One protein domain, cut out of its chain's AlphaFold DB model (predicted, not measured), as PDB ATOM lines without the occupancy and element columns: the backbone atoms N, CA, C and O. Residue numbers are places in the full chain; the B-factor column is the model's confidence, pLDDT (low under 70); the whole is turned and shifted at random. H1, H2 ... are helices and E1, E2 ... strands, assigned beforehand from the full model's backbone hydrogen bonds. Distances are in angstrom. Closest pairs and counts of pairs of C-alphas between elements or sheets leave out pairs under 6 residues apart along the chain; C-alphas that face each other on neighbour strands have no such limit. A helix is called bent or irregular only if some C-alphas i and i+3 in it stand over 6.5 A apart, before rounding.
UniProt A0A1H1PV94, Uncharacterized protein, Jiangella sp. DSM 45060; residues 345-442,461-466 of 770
ATOM      1  N   VAL A 345     -60.739  35.327 -45.537       65.06
ATOM      2  CA  VAL A 345     -59.860  35.925 -44.529       65.06
ATOM      3  C   VAL A 345     -58.681  36.573 -45.231       65.06
ATOM      4  O   VAL A 345     -57.885  35.908 -45.894       65.06
ATOM      5  N   ALA A 346     -58.569  37.888 -45.051       60.44
ATOM      6  CA  ALA A 346     -57.352  38.611 -45.361       60.44
ATOM      7  C   ALA A 346     -56.470  38.655 -44.120       60.44
ATOM      8  O   ALA A 346     -56.864  39.161 -43.065       60.44
ATOM      9  N   VAL A 347     -55.259  38.128 -44.251       65.44
ATOM     10  CA  VAL A 347     -54.270  38.190 -43.179       65.44
ATOM     11  C   VAL A 347     -53.436  39.453 -43.361       65.44
ATOM     12  O   VAL A 347     -52.383  39.440 -43.990       65.44
ATOM     13  N   GLN A 348     -53.902  40.564 -42.783       56.31
ATOM     14  CA  GLN A 348     -53.059  41.735 -42.544       56.31
ATOM     15  C   GLN A 348     -52.317  41.527 -41.225       56.31
ATOM     16  O   GLN A 348     -52.842  41.706 -40.128       56.31
ATOM     17  N   GLY A 349     -51.092  41.027 -41.344       49.19
ATOM     18  CA  GLY A 349     -50.269  40.647 -40.201       49.19
ATOM     19  C   GLY A 349     -50.030  41.751 -39.167       49.19
ATOM     20  O   GLY A 349     -50.028  42.955 -39.418       49.19
ATOM     21  N   GLY A 350     -49.901  41.247 -37.948       45.59
ATOM     22  CA  GLY A 350     -50.023  41.960 -36.684       45.59
ATOM     23  C   GLY A 350     -50.912  41.174 -35.712       45.59
ATOM     24  O   GLY A 350     -50.663  41.158 -34.509       45.59
ATOM     25  N   SER A 351     -51.902  40.450 -36.236       48.72
ATOM     26  CA  SER A 351     -52.959  39.785 -35.463       48.72
ATOM     27  C   SER A 351     -52.961  38.253 -35.581       48.72
ATOM     28  O   SER A 351     -53.432  37.582 -34.661       48.72
ATOM     29  N   TRP A 352     -52.404  37.682 -36.658       53.66
ATOM     30  CA  TRP A 352     -52.232  36.234 -36.761       53.66
ATOM     31  C   TRP A 352     -51.087  35.797 -35.854       53.66
ATOM     32  O   TRP A 352     -49.910  35.903 -36.189       53.66
ATOM     33  N   ARG A 353     -51.445  35.334 -34.658       57.12
ATOM     34  CA  ARG A 353     -50.550  34.541 -33.824       57.12
ATOM     35  C   ARG A 353     -51.000  33.094 -33.947       57.12
ATOM     36  O   ARG A 353     -52.149  32.831 -33.579       57.12
ATOM     37  N   PRO A 354     -50.128  32.160 -34.370       51.56
ATOM     38  CA  PRO A 354     -50.408  30.732 -34.321       51.56
ATOM     39  C   PRO A 354     -50.437  30.294 -32.852       51.56
ATOM     40  O   PRO A 354     -49.532  29.659 -32.318       51.56
ATOM     41  N   SER A 355     -51.487  30.686 -32.141       46.66
ATOM     42  CA  SER A 355     -51.775  30.260 -30.778       46.66
ATOM     43  C   SER A 355     -52.506  28.923 -30.842       46.66
ATOM     44  O   SER A 355     -53.611  28.780 -30.342       46.66
ATOM     45  N   GLY A 356     -51.907  27.951 -31.539       54.06
ATOM     46  CA  GLY A 356     -52.433  26.591 -31.692       54.06
ATOM     47  C   GLY A 356     -53.781  26.474 -32.415       54.06
ATOM     48  O   GLY A 356     -54.273  25.363 -32.583       54.06
ATOM     49  N   SER A 357     -54.388  27.583 -32.845       53.31
ATOM     50  CA  SER A 357     -55.633  27.574 -33.595       53.31
ATOM     51  C   SER A 357     -55.328  27.333 -35.063       53.31
ATOM     52  O   SER A 357     -54.824  28.212 -35.761       53.31
ATOM     53  N   ALA A 358     -55.650  26.116 -35.480       73.38
ATOM     54  CA  ALA A 358     -56.121  25.767 -36.805       73.38
ATOM     55  C   ALA A 358     -56.639  26.984 -37.609       73.38
ATOM     56  O   ALA A 358     -57.441  27.756 -37.074       73.38
ATOM     57  N   LEU A 359     -56.248  27.112 -38.886       80.25
ATOM     58  CA  LEU A 359     -56.854  28.038 -39.853       80.25
ATOM     59  C   LEU A 359     -58.386  28.019 -39.665       80.25
ATOM     60  O   LEU A 359     -58.963  26.927 -39.585       80.25
ATOM     61  N   PRO A 360     -59.074  29.165 -39.528       77.69
ATOM     62  CA  PRO A 360     -60.534  29.158 -39.498       77.69
ATOM     63  C   PRO A 360     -61.085  28.482 -40.772       77.69
ATOM     64  O   PRO A 360     -60.384  28.441 -41.785       77.69
ATOM     65  N   PRO A 361     -62.297  27.899 -40.740       84.81
ATOM     66  CA  PRO A 361     -62.938  27.402 -41.954       84.81
ATOM     67  C   PRO A 361     -63.177  28.602 -42.874       84.81
ATOM     68  O   PRO A 361     -64.019  29.444 -42.590       84.81
ATOM     69  N   VAL A 362     -62.350  28.720 -43.906       87.56
ATOM     70  CA  VAL A 362     -62.388  29.801 -44.890       87.56
ATOM     71  C   VAL A 362     -62.356  29.165 -46.264       87.56
ATOM     72  O   VAL A 362     -61.678  28.156 -46.459       87.56
ATOM     73  N   ASP A 363     -63.075  29.758 -47.206       91.31
ATOM     74  CA  ASP A 363     -63.145  29.255 -48.573       91.31
ATOM     75  C   ASP A 363     -61.944  29.716 -49.393       91.31
ATOM     76  O   ASP A 363     -61.506  29.007 -50.292       91.31
ATOM     77  N   VAL A 364     -61.388  30.894 -49.088       90.50
ATOM     78  CA  VAL A 364     -60.193  31.433 -49.748       90.50
ATOM     79  C   VAL A 364     -59.330  32.184 -48.738       90.50
ATOM     80  O   VAL A 364     -59.813  33.020 -47.969       90.50
ATOM     81  N   LEU A 365     -58.025  31.922 -48.776       93.56
ATOM     82  CA  LEU A 365     -57.018  32.651 -48.016       93.56
ATOM     83  C   LEU A 365     -56.368  33.719 -48.903       93.56
ATOM     84  O   LEU A 365     -55.683  33.387 -49.870       93.56
ATOM     85  N   LEU A 366     -56.531  34.997 -48.550       93.62
ATOM     86  CA  LEU A 366     -55.849  36.106 -49.224       93.62
ATOM     87  C   LEU A 366     -54.686  36.607 -48.364       93.62
ATOM     88  O   LEU A 366     -54.865  36.964 -47.195       93.62
ATOM     89  N   VAL A 367     -53.492  36.661 -48.952       91.69
ATOM     90  CA  VAL A 367     -52.279  37.150 -48.289       91.69
ATOM     91  C   VAL A 367     -51.698  38.305 -49.092       91.69
ATOM     92  O   VAL A 367     -51.251  38.116 -50.219       91.69
ATOM     93  N   ASP A 368     -51.660  39.490 -48.492       89.88
ATOM     94  CA  ASP A 368     -50.951  40.644 -49.047       89.88
ATOM     95  C   ASP A 368     -49.469  40.582 -48.663       89.88
ATOM     96  O   ASP A 368     -49.107  40.756 -47.497       89.88
ATOM     97  N   VAL A 369     -48.596  40.319 -49.640       84.25
ATOM     98  CA  VAL A 369     -47.150  40.201 -49.391       84.25
ATOM     99  C   VAL A 369     -46.489  41.557 -49.142       84.25
ATOM    100  O   VAL A 369     -45.405  41.608 -48.556       84.25
ATOM    101  N   ASN A 370     -47.127  42.665 -49.538       81.81
ATOM    102  CA  ASN A 370     -46.585  44.012 -49.332       81.81
ATOM    103  C   ASN A 370     -46.620  44.417 -47.868       81.81
ATOM    104  O   ASN A 370     -45.779  45.197 -47.415       81.81
ATOM    105  N   ALA A 371     -47.522  43.809 -47.102       75.00
ATOM    106  CA  ALA A 371     -47.539  43.921 -45.660       75.00
ATOM    107  C   ALA A 371     -46.174  43.540 -45.041       75.00
ATOM    108  O   ALA A 371     -45.774  44.131 -44.042       75.00
ATOM    109  N   GLY A 372     -45.410  42.645 -45.685       66.88
ATOM    110  CA  GLY A 372     -44.067  42.219 -45.282       66.88
ATOM    111  C   GLY A 372     -42.921  43.206 -45.533       66.88
ATOM    112  O   GLY A 372     -41.820  42.964 -45.040       66.88
ATOM    113  N   ARG A 373     -43.134  44.301 -46.272       75.25
ATOM    114  CA  ARG A 373     -42.062  45.245 -46.639       75.25
ATOM    115  C   ARG A 373     -41.550  46.072 -45.467       75.25
ATOM    116  O   ARG A 373     -42.217  46.201 -44.448       75.25
ATOM    117  N   ALA A 374     -40.401  46.722 -45.672       68.44
ATOM    118  CA  ALA A 374     -39.759  47.620 -44.707       68.44
ATOM    119  C   ALA A 374     -40.643  48.791 -44.228       68.44
ATOM    120  O   ALA A 374     -40.346  49.383 -43.199       68.44
ATOM    121  N   GLN A 375     -41.726  49.114 -44.944       73.19
ATOM    122  CA  GLN A 375     -42.742  50.100 -44.541       73.19
ATOM    123  C   GLN A 375     -44.150  49.493 -44.399       73.19
ATOM    124  O   GLN A 375     -45.102  50.199 -44.082       73.19
ATOM    125  N   GLY A 376     -44.300  48.191 -44.654       70.31
ATOM    126  CA  GLY A 376     -45.581  47.501 -44.567       70.31
ATOM    127  C   GLY A 376     -46.055  47.357 -43.124       70.31
ATOM    128  O   GLY A 376     -45.315  47.606 -42.170       70.31
ATOM    129  N   THR A 377     -47.289  46.894 -42.932       62.28
ATOM    130  CA  THR A 377     -47.853  46.668 -41.590       62.28
ATOM    131  C   THR A 377     -47.033  45.683 -40.743       62.28
ATOM    132  O   THR A 377     -47.185  45.649 -39.524       62.28
ATOM    133  N   TRP A 378     -46.117  44.913 -41.350       64.19
ATOM    134  CA  TRP A 378     -45.217  43.981 -40.660       64.19
ATOM    135  C   TRP A 378     -43.819  44.561 -40.415       64.19
ATOM    136  O   TRP A 378     -43.012  43.911 -39.751       64.19
ATOM    137  N   ALA A 379     -43.518  45.767 -40.908       61.19
ATOM    138  CA  ALA A 379     -42.210  46.414 -40.791       61.19
ATOM    139  C   ALA A 379     -41.733  46.568 -39.341       61.19
ATOM    140  O   ALA A 379     -40.561  46.358 -39.037       61.19
ATOM    141  N   GLY A 380     -42.651  46.892 -38.426       53.88
ATOM    142  CA  GLY A 380     -42.340  47.167 -37.019       53.88
ATOM    143  C   GLY A 380     -41.900  45.954 -36.190       53.88
ATOM    144  O   GLY A 380     -41.662  46.100 -34.994       53.88
ATOM    145  N   LEU A 381     -41.816  44.757 -36.782       49.00
ATOM    146  CA  LEU A 381     -41.536  43.510 -36.060       49.00
ATOM    147  C   LEU A 381     -40.039  43.117 -36.017       49.00
ATOM    148  O   LEU A 381     -39.693  42.223 -35.248       49.00
ATOM    149  N   GLY A 382     -39.157  43.805 -36.759       47.41
ATOM    150  CA  GLY A 382     -37.689  43.628 -36.727       47.41
ATOM    151  C   GLY A 382     -37.155  42.258 -37.201       47.41
ATOM    152  O   GLY A 382     -37.921  41.349 -37.520       47.41
ATOM    153  N   GLU A 383     -35.827  42.090 -37.233       40.72
ATOM    154  CA  GLU A 383     -35.124  40.788 -37.285       40.72
ATOM    155  C   GLU A 383     -34.836  40.361 -35.834       40.72
ATOM    156  O   GLU A 383     -34.266  41.169 -35.095       40.72
ATOM    157  N   PRO A 384     -35.250  39.177 -35.328       52.25
ATOM    158  CA  PRO A 384     -35.565  37.890 -35.983       52.25
ATOM    159  C   PRO A 384     -37.002  37.704 -36.507       52.25
ATOM    160  O   PRO A 384     -37.317  36.665 -37.085       52.25
ATOM    161  N   GLY A 385     -37.877  38.696 -36.340       67.38
ATOM    162  CA  GLY A 385     -39.286  38.592 -36.721       67.38
ATOM    163  C   GLY A 385     -39.528  38.329 -38.211       67.38
ATOM    164  O   GLY A 385     -40.586  37.826 -38.562       67.38
ATOM    165  N   GLU A 386     -38.596  38.643 -39.117       68.31
ATOM    166  CA  GLU A 386     -38.712  38.306 -40.550       68.31
ATOM    167  C   GLU A 386     -38.678  36.801 -40.836       68.31
ATOM    168  O   GLU A 386     -39.554  36.290 -41.535       68.31
ATOM    169  N   VAL A 387     -37.726  36.075 -40.245       74.12
ATOM    170  CA  VAL A 387     -37.591  34.622 -40.432       74.12
ATOM    171  C   VAL A 387     -38.787  33.888 -39.826       74.12
ATOM    172  O   VAL A 387     -39.346  32.982 -40.448       74.12
ATOM    173  N   ASP A 388     -39.231  34.316 -38.643       77.25
ATOM    174  CA  ASP A 388     -40.418  33.750 -38.000       77.25
ATOM    175  C   ASP A 388     -41.694  34.031 -38.817       77.25
ATOM    176  O   ASP A 388     -42.518  33.133 -38.982       77.25
ATOM    177  N   ARG A 389     -41.829  35.222 -39.424       73.62
ATOM    178  CA  ARG A 389     -42.947  35.568 -40.325       73.62
ATOM    179  C   ARG A 389     -42.985  34.688 -41.565       73.62
ATOM    180  O   ARG A 389     -44.054  34.217 -41.940       73.62
ATOM    181  N   LEU A 390     -41.835  34.460 -42.193       82.31
ATOM    182  CA  LEU A 390     -41.717  33.566 -43.342       82.31
ATOM    183  C   LEU A 390     -42.137  32.146 -42.999       82.31
ATOM    184  O   LEU A 390     -42.895  31.520 -43.736       82.31
ATOM    185  N   ARG A 391     -41.667  31.656 -41.851       84.75
ATOM    186  CA  ARG A 391     -42.003  30.331 -41.341       84.75
ATOM    187  C   ARG A 391     -43.494  30.221 -41.016       84.75
ATOM    188  O   ARG A 391     -44.106  29.212 -41.357       84.75
ATOM    189  N   ASP A 392     -44.090  31.245 -40.415       83.38
ATOM    190  CA  ASP A 392     -45.516  31.268 -40.081       83.38
ATOM    191  C   ASP A 392     -46.408  31.422 -41.317       83.38
ATOM    192  O   ASP A 392     -47.415  30.725 -41.422       83.38
ATOM    193  N   LEU A 393     -46.022  32.252 -42.290       87.50
ATOM    194  CA  LEU A 393     -46.717  32.355 -43.573       87.50
ATOM    195  C   LEU A 393     -46.619  31.041 -44.357       87.50
ATOM    196  O   LEU A 393     -47.618  30.567 -44.887       87.50
ATOM    197  N   ALA A 394     -45.443  30.410 -44.385       91.12
ATOM    198  CA  ALA A 394     -45.268  29.106 -45.014       91.12
ATOM    199  C   ALA A 394     -46.166  28.050 -44.360       91.12
ATOM    200  O   ALA A 394     -46.837  27.316 -45.077       91.12
ATOM    201  N   ARG A 395     -46.236  28.018 -43.022       90.12
ATOM    202  CA  ARG A 395     -47.146  27.134 -42.276       90.12
ATOM    203  C   ARG A 395     -48.613  27.420 -42.580       90.12
ATOM    204  O   ARG A 395     -49.377  26.479 -42.742       90.12
ATOM    205  N   LEU A 396     -49.000  28.691 -42.671       90.00
ATOM    206  CA  LEU A 396     -50.366  29.095 -42.998       90.00
ATOM    207  C   LEU A 396     -50.767  28.632 -44.407       90.00
ATOM    208  O   LEU A 396     -51.863  28.113 -44.598       90.00
ATOM    209  N   LEU A 397     -49.868  28.790 -45.382       94.00
ATOM    210  CA  LEU A 397     -50.080  28.327 -46.753       94.00
ATOM    211  C   LEU A 397     -50.105  26.795 -46.840       94.00
ATOM    212  O   LEU A 397     -50.962  26.250 -47.531       94.00
ATOM    213  N   ASP A 398     -49.232  26.104 -46.103       94.25
ATOM    214  CA  ASP A 398     -49.245  24.639 -46.001       94.25
ATOM    215  C   ASP A 398     -50.550  24.138 -45.357       94.25
ATOM    216  O   ASP A 398     -51.126  23.147 -45.803       94.25
ATOM    217  N   GLU A 399     -51.053  24.834 -44.334       93.31
ATOM    218  CA  GLU A 399     -52.313  24.495 -43.675       93.31
ATOM    219  C   GLU A 399     -53.520  24.734 -44.591       93.31
ATOM    220  O   GLU A 399     -54.405  23.879 -44.673       93.31
ATOM    221  N   ALA A 400     -53.540  25.849 -45.327       93.75
ATOM    222  CA  ALA A 400     -54.544  26.101 -46.357       93.75
ATOM    223  C   ALA A 400     -54.512  25.000 -47.431       93.75
ATOM    224  O   ALA A 400     -55.543  24.399 -47.740       93.75
ATOM    225  N   ALA A 401     -53.321  24.640 -47.919       94.31
ATOM    226  CA  ALA A 401     -53.140  23.575 -48.901       94.31
ATOM    227  C   ALA A 401     -53.588  22.197 -48.381       94.31
ATOM    228  O   ALA A 401     -54.201  21.431 -49.132       94.31
ATOM    229  N   GLY A 402     -53.322  21.889 -47.105       94.94
ATOM    230  CA  GLY A 402     -53.754  20.656 -46.440       94.94
ATOM    231  C   GLY A 402     -55.271  20.553 -46.271       94.94
ATOM    232  O   GLY A 402     -55.814  19.452 -46.234       94.94
ATOM    233  N   ARG A 403     -55.967  21.693 -46.230       93.88
ATOM    234  CA  ARG A 403     -57.434  21.776 -46.153       93.88
ATOM    235  C   ARG A 403     -58.116  21.953 -47.505       93.88
ATOM    236  O   ARG A 403     -59.331  22.098 -47.542       93.88
ATOM    237  N   ASN A 404     -57.355  21.942 -48.601       94.88
ATOM    238  CA  ASN A 404     -57.842  22.301 -49.934       94.88
ATOM    239  C   ASN A 404     -58.493  23.693 -49.990       94.88
ATOM    240  O   ASN A 404     -59.419  23.903 -50.766       94.88
ATOM    241  N   VAL A 405     -57.993  24.637 -49.192       95.75
ATOM    242  CA  VAL A 405     -58.372  26.050 -49.243       95.75
ATOM    243  C   VAL A 405     -57.455  26.760 -50.246       95.75
ATOM    244  O   VAL A 405     -56.243  26.822 -50.014       95.75
ATOM    245  N   PRO A 406     -57.991  27.300 -51.353       93.88
ATOM    246  CA  PRO A 406     -57.258  28.166 -52.263       93.88
ATOM    247  C   PRO A 406     -56.566  29.318 -51.540       93.88
ATOM    248  O   PRO A 406     -57.196  30.091 -50.820       93.88
ATOM    249  N   SER A 407     -55.266  29.461 -51.771       95.50
ATOM    250  CA  SER A 407     -54.471  30.575 -51.263       95.50
ATOM    251  C   SER A 407     -54.027  31.486 -52.403       95.50
ATOM    252  O   SER A 407     -53.490  31.019 -53.410       95.50
ATOM    253  N   VAL A 408     -54.248  32.790 -52.246       95.12
ATOM    254  CA  VAL A 408     -53.853  33.813 -53.218       95.12
ATOM    255  C   VAL A 408     -52.856  34.763 -52.571       95.12
ATOM    256  O   VAL A 408     -53.177  35.435 -51.588       95.12
ATOM    257  N   LEU A 409     -51.651  34.830 -53.137       94.44
ATOM    258  CA  LEU A 409     -50.666  35.852 -52.789       94.44
ATOM    259  C   LEU A 409     -50.895  37.080 -53.662       94.44
ATOM    260  O   LEU A 409     -50.755  37.006 -54.883       94.44
ATOM    261  N   LEU A 410     -51.228  38.200 -53.035       93.38
ATOM    262  CA  LEU A 410     -51.301  39.504 -53.678       93.38
ATOM    263  C   LEU A 410     -49.907  40.123 -53.624       93.38
ATOM    264  O   LEU A 410     -49.380  40.363 -52.540       93.38
ATOM    265  N   VAL A 411     -49.313  40.342 -54.792       90.12
ATOM    266  CA  VAL A 411     -47.988  40.939 -54.989       90.12
ATOM    267  C   VAL A 411     -48.197  42.267 -55.687       90.12
ATOM    268  O   VAL A 411     -48.986  42.317 -56.621       90.12
ATOM    269  N   ASP A 412     -47.530  43.343 -55.279       85.50
ATOM    270  CA  ASP A 412     -47.614  44.563 -56.083       85.50
ATOM    271  C   ASP A 412     -46.755  44.482 -57.365       85.50
ATOM    272  O   ASP A 412     -46.006  43.528 -57.604       85.50
ATOM    273  N   GLY A 413     -46.832  45.518 -58.199       82.00
ATOM    274  CA  GLY A 413     -46.030  45.644 -59.419       82.00
ATOM    275  C   GLY A 413     -44.511  45.701 -59.199       82.00
ATOM    276  O   GLY A 413     -43.766  45.552 -60.163       82.00
ATOM    277  N   LEU A 414     -44.040  45.882 -57.961       80.81
ATOM    278  CA  LEU A 414     -42.614  45.877 -57.610       80.81
ATOM    279  C   LEU A 414     -42.092  44.457 -57.319       80.81
ATOM    280  O   LEU A 414     -40.891  44.257 -57.130       80.81
ATOM    281  N   GLY A 415     -42.979  43.458 -57.330       83.44
ATOM    282  CA  GLY A 415     -42.635  42.051 -57.201       83.44
ATOM    283  C   GLY A 415     -42.552  41.560 -55.754       83.44
ATOM    284  O   GLY A 415     -42.731  42.299 -54.780       83.44
ATOM    285  N   ILE A 416     -42.298  40.257 -55.619       81.62
ATOM    286  CA  ILE A 416     -42.212  39.583 -54.321       81.62
ATOM    287  C   ILE A 416     -40.948  40.080 -53.601       81.62
ATOM    288  O   ILE A 416     -39.855  39.972 -54.171       81.62
ATOM    289  N   PRO A 417     -41.061  40.610 -52.364       78.19
ATOM    290  CA  PRO A 417     -39.906  40.997 -51.559       78.19
ATOM    291  C   PRO A 417     -38.854  39.884 -51.516       78.19
ATOM    292  O   PRO A 417     -39.208  38.712 -51.417       78.19
ATOM    293  N   ALA A 418     -37.564  40.232 -51.563       75.25
ATOM    294  CA  ALA A 418     -36.481  39.244 -51.654       75.25
ATOM    295  C   ALA A 418     -36.538  38.177 -50.543       75.25
ATOM    296  O   ALA A 418     -36.323  37.001 -50.833       75.25
ATOM    297  N   GLY A 419     -36.899  38.569 -49.315       73.75
ATOM    298  CA  GLY A 419     -37.089  37.647 -48.190       73.75
ATOM    299  C   GLY A 419     -38.243  36.658 -48.386       73.75
ATOM    300  O   GLY A 419     -38.169  35.544 -47.889       73.75
ATOM    301  N   LEU A 420     -39.268  37.016 -49.167       77.94
ATOM    302  CA  LEU A 420     -40.438  36.184 -49.470       77.94
ATOM    303  C   LEU A 420     -40.266  35.298 -50.714       77.94
ATOM    304  O   LEU A 420     -41.182  34.547 -51.037       77.94
ATOM    305  N   ARG A 421     -39.117  35.328 -51.404       82.38
ATOM    306  CA  ARG A 421     -38.884  34.448 -52.562       82.38
ATOM    307  C   ARG A 421     -38.971  32.974 -52.165       82.38
ATOM    308  O   ARG A 421     -38.434  32.550 -51.145       82.38
ATOM    309  N   GLY A 422     -39.631  32.183 -53.000       87.75
ATOM    310  CA  GLY A 422     -39.955  30.781 -52.759       87.75
ATOM    311  C   GLY A 422     -41.318  30.567 -52.098       87.75
ATOM    312  O   GLY A 422     -41.888  29.485 -52.264       87.75
ATOM    313  N   ILE A 423     -41.893  31.567 -51.414       89.38
ATOM    314  CA  ILE A 423     -43.224  31.441 -50.796       89.38
ATOM    315  C   ILE A 423     -44.328  31.313 -51.852       89.38
ATOM    316  O   ILE A 423     -45.335  30.646 -51.621       89.38
ATOM    317  N   GLU A 424     -44.105  31.878 -53.040       92.12
ATOM    318  CA  GLU A 424     -44.994  31.781 -54.195       92.12
ATOM    319  C   GLU A 424     -45.303  30.344 -54.594       92.12
ATOM    320  O   GLU A 424     -46.417  30.054 -55.020       92.12
ATOM    321  N   SER A 425     -44.349  29.431 -54.401       92.88
ATOM    322  CA  SER A 425     -44.526  28.016 -54.728       92.88
ATOM    323  C   SER A 425     -45.529  27.305 -53.814       92.88
ATOM    324  O   SER A 425     -46.051  26.255 -54.185       92.88
ATOM    325  N   LYS A 426     -45.811  27.872 -52.632       94.31
ATOM    326  CA  LYS A 426     -46.773  27.337 -51.658       94.31
ATOM    327  C   LYS A 426     -48.183  27.892 -51.837       94.31
ATOM    328  O   LYS A 426     -49.130  27.332 -51.289       94.31
ATOM    329  N   ALA A 427     -48.339  28.997 -52.564       94.62
ATOM    330  CA  ALA A 427     -49.655  29.545 -52.851       94.62
ATOM    331  C   ALA A 427     -50.323  28.815 -54.014       94.62
ATOM    332  O   ALA A 427     -49.657  28.316 -54.918       94.62
ATOM    333  N   SER A 428     -51.654  28.776 -54.014       94.62
ATOM    334  CA  SER A 428     -52.406  28.233 -55.151       94.62
ATOM    335  C   SER A 428     -52.295  29.151 -56.369       94.62
ATOM    336  O   SER A 428     -52.146  28.667 -57.488       94.62
ATOM    337  N   THR A 429     -52.322  30.465 -56.133       94.06
ATOM    338  CA  THR A 429     -52.272  31.501 -57.168       94.06
ATOM    339  C   THR A 429     -51.453  32.692 -56.684       94.06
ATOM    340  O   THR A 429     -51.523  33.078 -55.515       94.06
ATOM    341  N   VAL A 430     -50.710  33.317 -57.596       92.25
ATOM    342  CA  VAL A 430     -50.029  34.590 -57.348       92.25
ATOM    343  C   VAL A 430     -50.659  35.644 -58.244       92.25
ATOM    344  O   VAL A 430     -50.668  35.509 -59.466       92.25
ATOM    345  N   VAL A 431     -51.195  36.698 -57.646       92.19
ATOM    346  CA  VAL A 431     -51.774  37.825 -58.374       92.19
ATOM    347  C   VAL A 431     -50.831  39.005 -58.227       92.19
ATOM    348  O   VAL A 431     -50.697  39.571 -57.146       92.19
ATOM    349  N   ALA A 432     -50.169  39.356 -59.325       85.50
ATOM    350  CA  ALA A 432     -49.428  40.598 -59.444       85.50
ATOM    351  C   ALA A 432     -50.418  41.720 -59.772       85.50
ATOM    352  O   ALA A 432     -51.058  41.728 -60.827       85.50
ATOM    353  N   TRP A 433     -50.545  42.656 -58.848       77.69
ATOM    354  CA  TRP A 433     -51.445  43.786 -58.922       77.69
ATOM    355  C   TRP A 433     -50.636  45.072 -59.060       77.69
ATOM    356  O   TRP A 433     -49.811  45.416 -58.218       77.69
ATOM    357  N   THR A 434     -50.871  45.814 -60.131       62.25
ATOM    358  CA  THR A 434     -50.250  47.125 -60.340       62.25
ATOM    359  C   THR A 434     -51.273  48.196 -59.973       62.25
ATOM    360  O   THR A 434     -52.039  48.633 -60.831       62.25
ATOM    361  N   CYS A 435     -51.330  48.595 -58.702       55.94
ATOM    362  CA  CYS A 435     -51.901  49.886 -58.321       55.94
ATOM    363  C   CYS A 435     -50.784  50.817 -57.872       55.94
ATOM    364  O   CYS A 435     -49.714  50.371 -57.452       55.94
ATOM    365  N   ASP A 436     -51.040  52.113 -58.011       52.59
ATOM    366  CA  ASP A 436     -50.195  53.147 -57.442       52.59
ATOM    367  C   ASP A 436     -50.036  52.853 -55.934       52.59
ATOM    368  O   ASP A 436     -51.051  52.625 -55.267       52.59
ATOM    369  N   PRO A 437     -48.809  52.804 -55.381       46.31
ATOM    370  CA  PRO A 437     -48.568  52.523 -53.963       46.31
ATOM    371  C   PRO A 437     -49.287  53.492 -53.009       46.31
ATOM    372  O   PRO A 437     -49.429  53.185 -51.826       46.31
ATOM    373  N   THR A 438     -49.751  54.644 -53.504       41.88
ATOM    374  CA  THR A 438     -50.583  55.593 -52.750       41.88
ATOM    375  C   THR A 438     -52.075  55.242 -52.764       41.88
ATOM    376  O   THR A 438     -52.795  55.572 -51.822       41.88
ATOM    377  N   SER A 439     -52.535  54.508 -53.778       43.59
ATOM    378  CA  SER A 439     -53.856  53.886 -53.822       43.59
ATOM    379  C   SER A 439     -53.775  52.504 -53.175       43.59
ATOM    380  O   SER A 439     -53.571  51.480 -53.835       43.59
ATOM    381  N   GLY A 440     -53.912  52.462 -51.847       41.56
ATOM    382  CA  GLY A 440     -54.280  51.214 -51.180       41.56
ATOM    383  C   GLY A 440     -55.495  50.597 -51.883       41.56
ATOM    384  O   GLY A 440     -56.279  51.311 -52.504       41.56
ATOM    385  N   TRP A 441     -55.638  49.273 -51.842       41.09
ATOM    386  CA  TRP A 441     -56.800  48.609 -52.436       41.09
ATOM    387  C   TRP A 441     -58.095  49.245 -51.907       41.09
ATOM    388  O   TRP A 441     -58.414  49.095 -50.727       41.09
ATOM    389  N   ASP A 442     -58.819  49.964 -52.771       34.50
ATOM    390  CA  ASP A 442     -60.111  50.533 -52.411       34.50
ATOM    391  C   ASP A 442     -61.121  49.381 -52.272       34.50
ATOM    392  O   ASP A 442     -61.361  48.635 -53.234       34.50
ATOM    393  N   PRO A 461     -49.751  29.826 -61.036       47.75
ATOM    394  CA  PRO A 461     -49.905  30.731 -62.163       47.75
ATOM    395  C   PRO A 461     -49.790  32.173 -61.659       47.75
ATOM    396  O   PRO A 461     -50.400  32.538 -60.650       47.75
ATOM    397  N   VAL A 462     -48.998  32.984 -62.363       51.31
ATOM    398  CA  VAL A 462     -48.891  34.424 -62.110       51.31
ATOM    399  C   VAL A 462     -49.915  35.135 -62.981       51.31
ATOM    400  O   VAL A 462     -49.810  35.124 -64.208       51.31
ATOM    401  N   LEU A 463     -50.900  35.764 -62.351       56.91
ATOM    402  CA  LEU A 463     -51.901  36.585 -63.027       56.91
ATOM    403  C   LEU A 463     -51.540  38.057 -62.859       56.91
ATOM    404  O   LEU A 463     -51.328  38.511 -61.738       56.91
ATOM    405  N   ARG A 464     -51.471  38.807 -63.963       43.81
ATOM    406  CA  ARG A 464     -51.255  40.260 -63.940       43.81
ATOM    407  C   ARG A 464     -52.588  40.973 -64.119       43.81
ATOM    408  O   ARG A 464     -53.239  40.789 -65.144       43.81
ATOM    409  N   VAL A 465     -52.975  41.779 -63.135       44.66
ATOM    410  CA  VAL A 465     -54.194  42.597 -63.177       44.66
ATOM    411  C   VAL A 465     -53.789  44.069 -63.169       44.66
ATOM    412  O   VAL A 465     -53.159  44.536 -62.220       44.66
ATOM    413  N   ALA A 466     -54.138  44.789 -64.236       37.41
ATOM    414  CA  ALA A 466     -53.943  46.232 -64.333       37.41
ATOM    415  C   ALA A 466     -55.217  46.957 -63.879       37.41
ATOM    416  O   ALA A 466     -56.302  46.679 -64.393       37.41
TER     417      ALA A 466
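What this domain is: This is residues 345 to 442 and 461 to 466 of the 770 residues of an uncharacterized protein of Jiangella sp. DSM 45060 (UniProt A0A1H1PV94). A strongly twisted wall of four parallel strands has one long helix, H2, over one face near its E1 edge; residues 393 to 401 of H2 pack there, beyond a sharp kink near residue 386. The short helix H3 packs on H2, the short helix H1 follows straight on from E1, and residues 345 to 363 form a long stretch with no named element, whose residues 345 to 346 pair with E1. The printed part has 104 residues, with three named helices and four named strands in the order E1 H1 H2 E2 H3 E3 E4; the sheet runs E1 E2 E3 E4 and the class is mixed, helices and strands. The whole is compact, with a radius of gyration of the C-alphas of 13.2 A and spans of 37 by 30 by 26 A.

How they stand to each other: Start at the sheet, where E1, residues 364 to 368, is an edge strand and the parallel neighbour of E2, residues 407 to 412, at 24 degrees; N 408 and O 365 are 2.8 A apart, within hydrogen-bond range. E3, residues 429 to 434, is parallel to E2, with N 433 and O 411 at 2.7 A. E4, residues 462 to 466, the other edge strand, is parallel to E3, with N 432 and O 463 at 2.8 A. H2, residues 379 to 402, is on one face of this sheet, two layers, at a height over the sheet of 11.4 A; it runs along the strands, at 20 degrees to E1 on the local plane, over E1 and only just over E2, on which 3 of its C-alphas fall. H2 is irregular, with C-alphas 380 and 383 9.6 A apart. H3, residues 423 to 426, touches H2 at residues 390 to 401 alone, the closest C-alphas being those of Leu 397 and Lys 426, 6.0 A apart. H1, residues 369 to 372, only grazes the sheet, as H3 does. E1, H1 H2, E2 and E2, H3, E3 are strand-helix-strand units, two parallel neighbour strands with helices between, each with a right-handed crossover. In H2, 16 of 20 O i to N i+4 pairs are within range; H1 and H3 are too short for such a pair.

Where its parts are: Find C-alpha 364 at (-60.193, 31.433, -49.748), where E1 begins its 13.1 A. H2 runs 28.8 A from C-alpha 379 at (-42.210, 46.414, -40.791). E2 measures 16.3 A, E3 16.1 A and E4 13.0 A, ending at C-alpha 466 at (-53.943, 46.232, -64.333); H1 and H3 are each 5.5 A.

The domain as a whole: The two C-alphas farthest apart, those of Gly 356 and Ala 466, are 38.1 A apart. Residues 443 to 460 are not printed, and C-alphas 442 and 461 stand 24.3 A apart across this cut. Of the links printed whole, none is long. The mean pLDDT of the printed part is 73.6; look for values under 70 at, among others, residues 345 to 357, 377 to 386, 434 to 442 and 461 to 466.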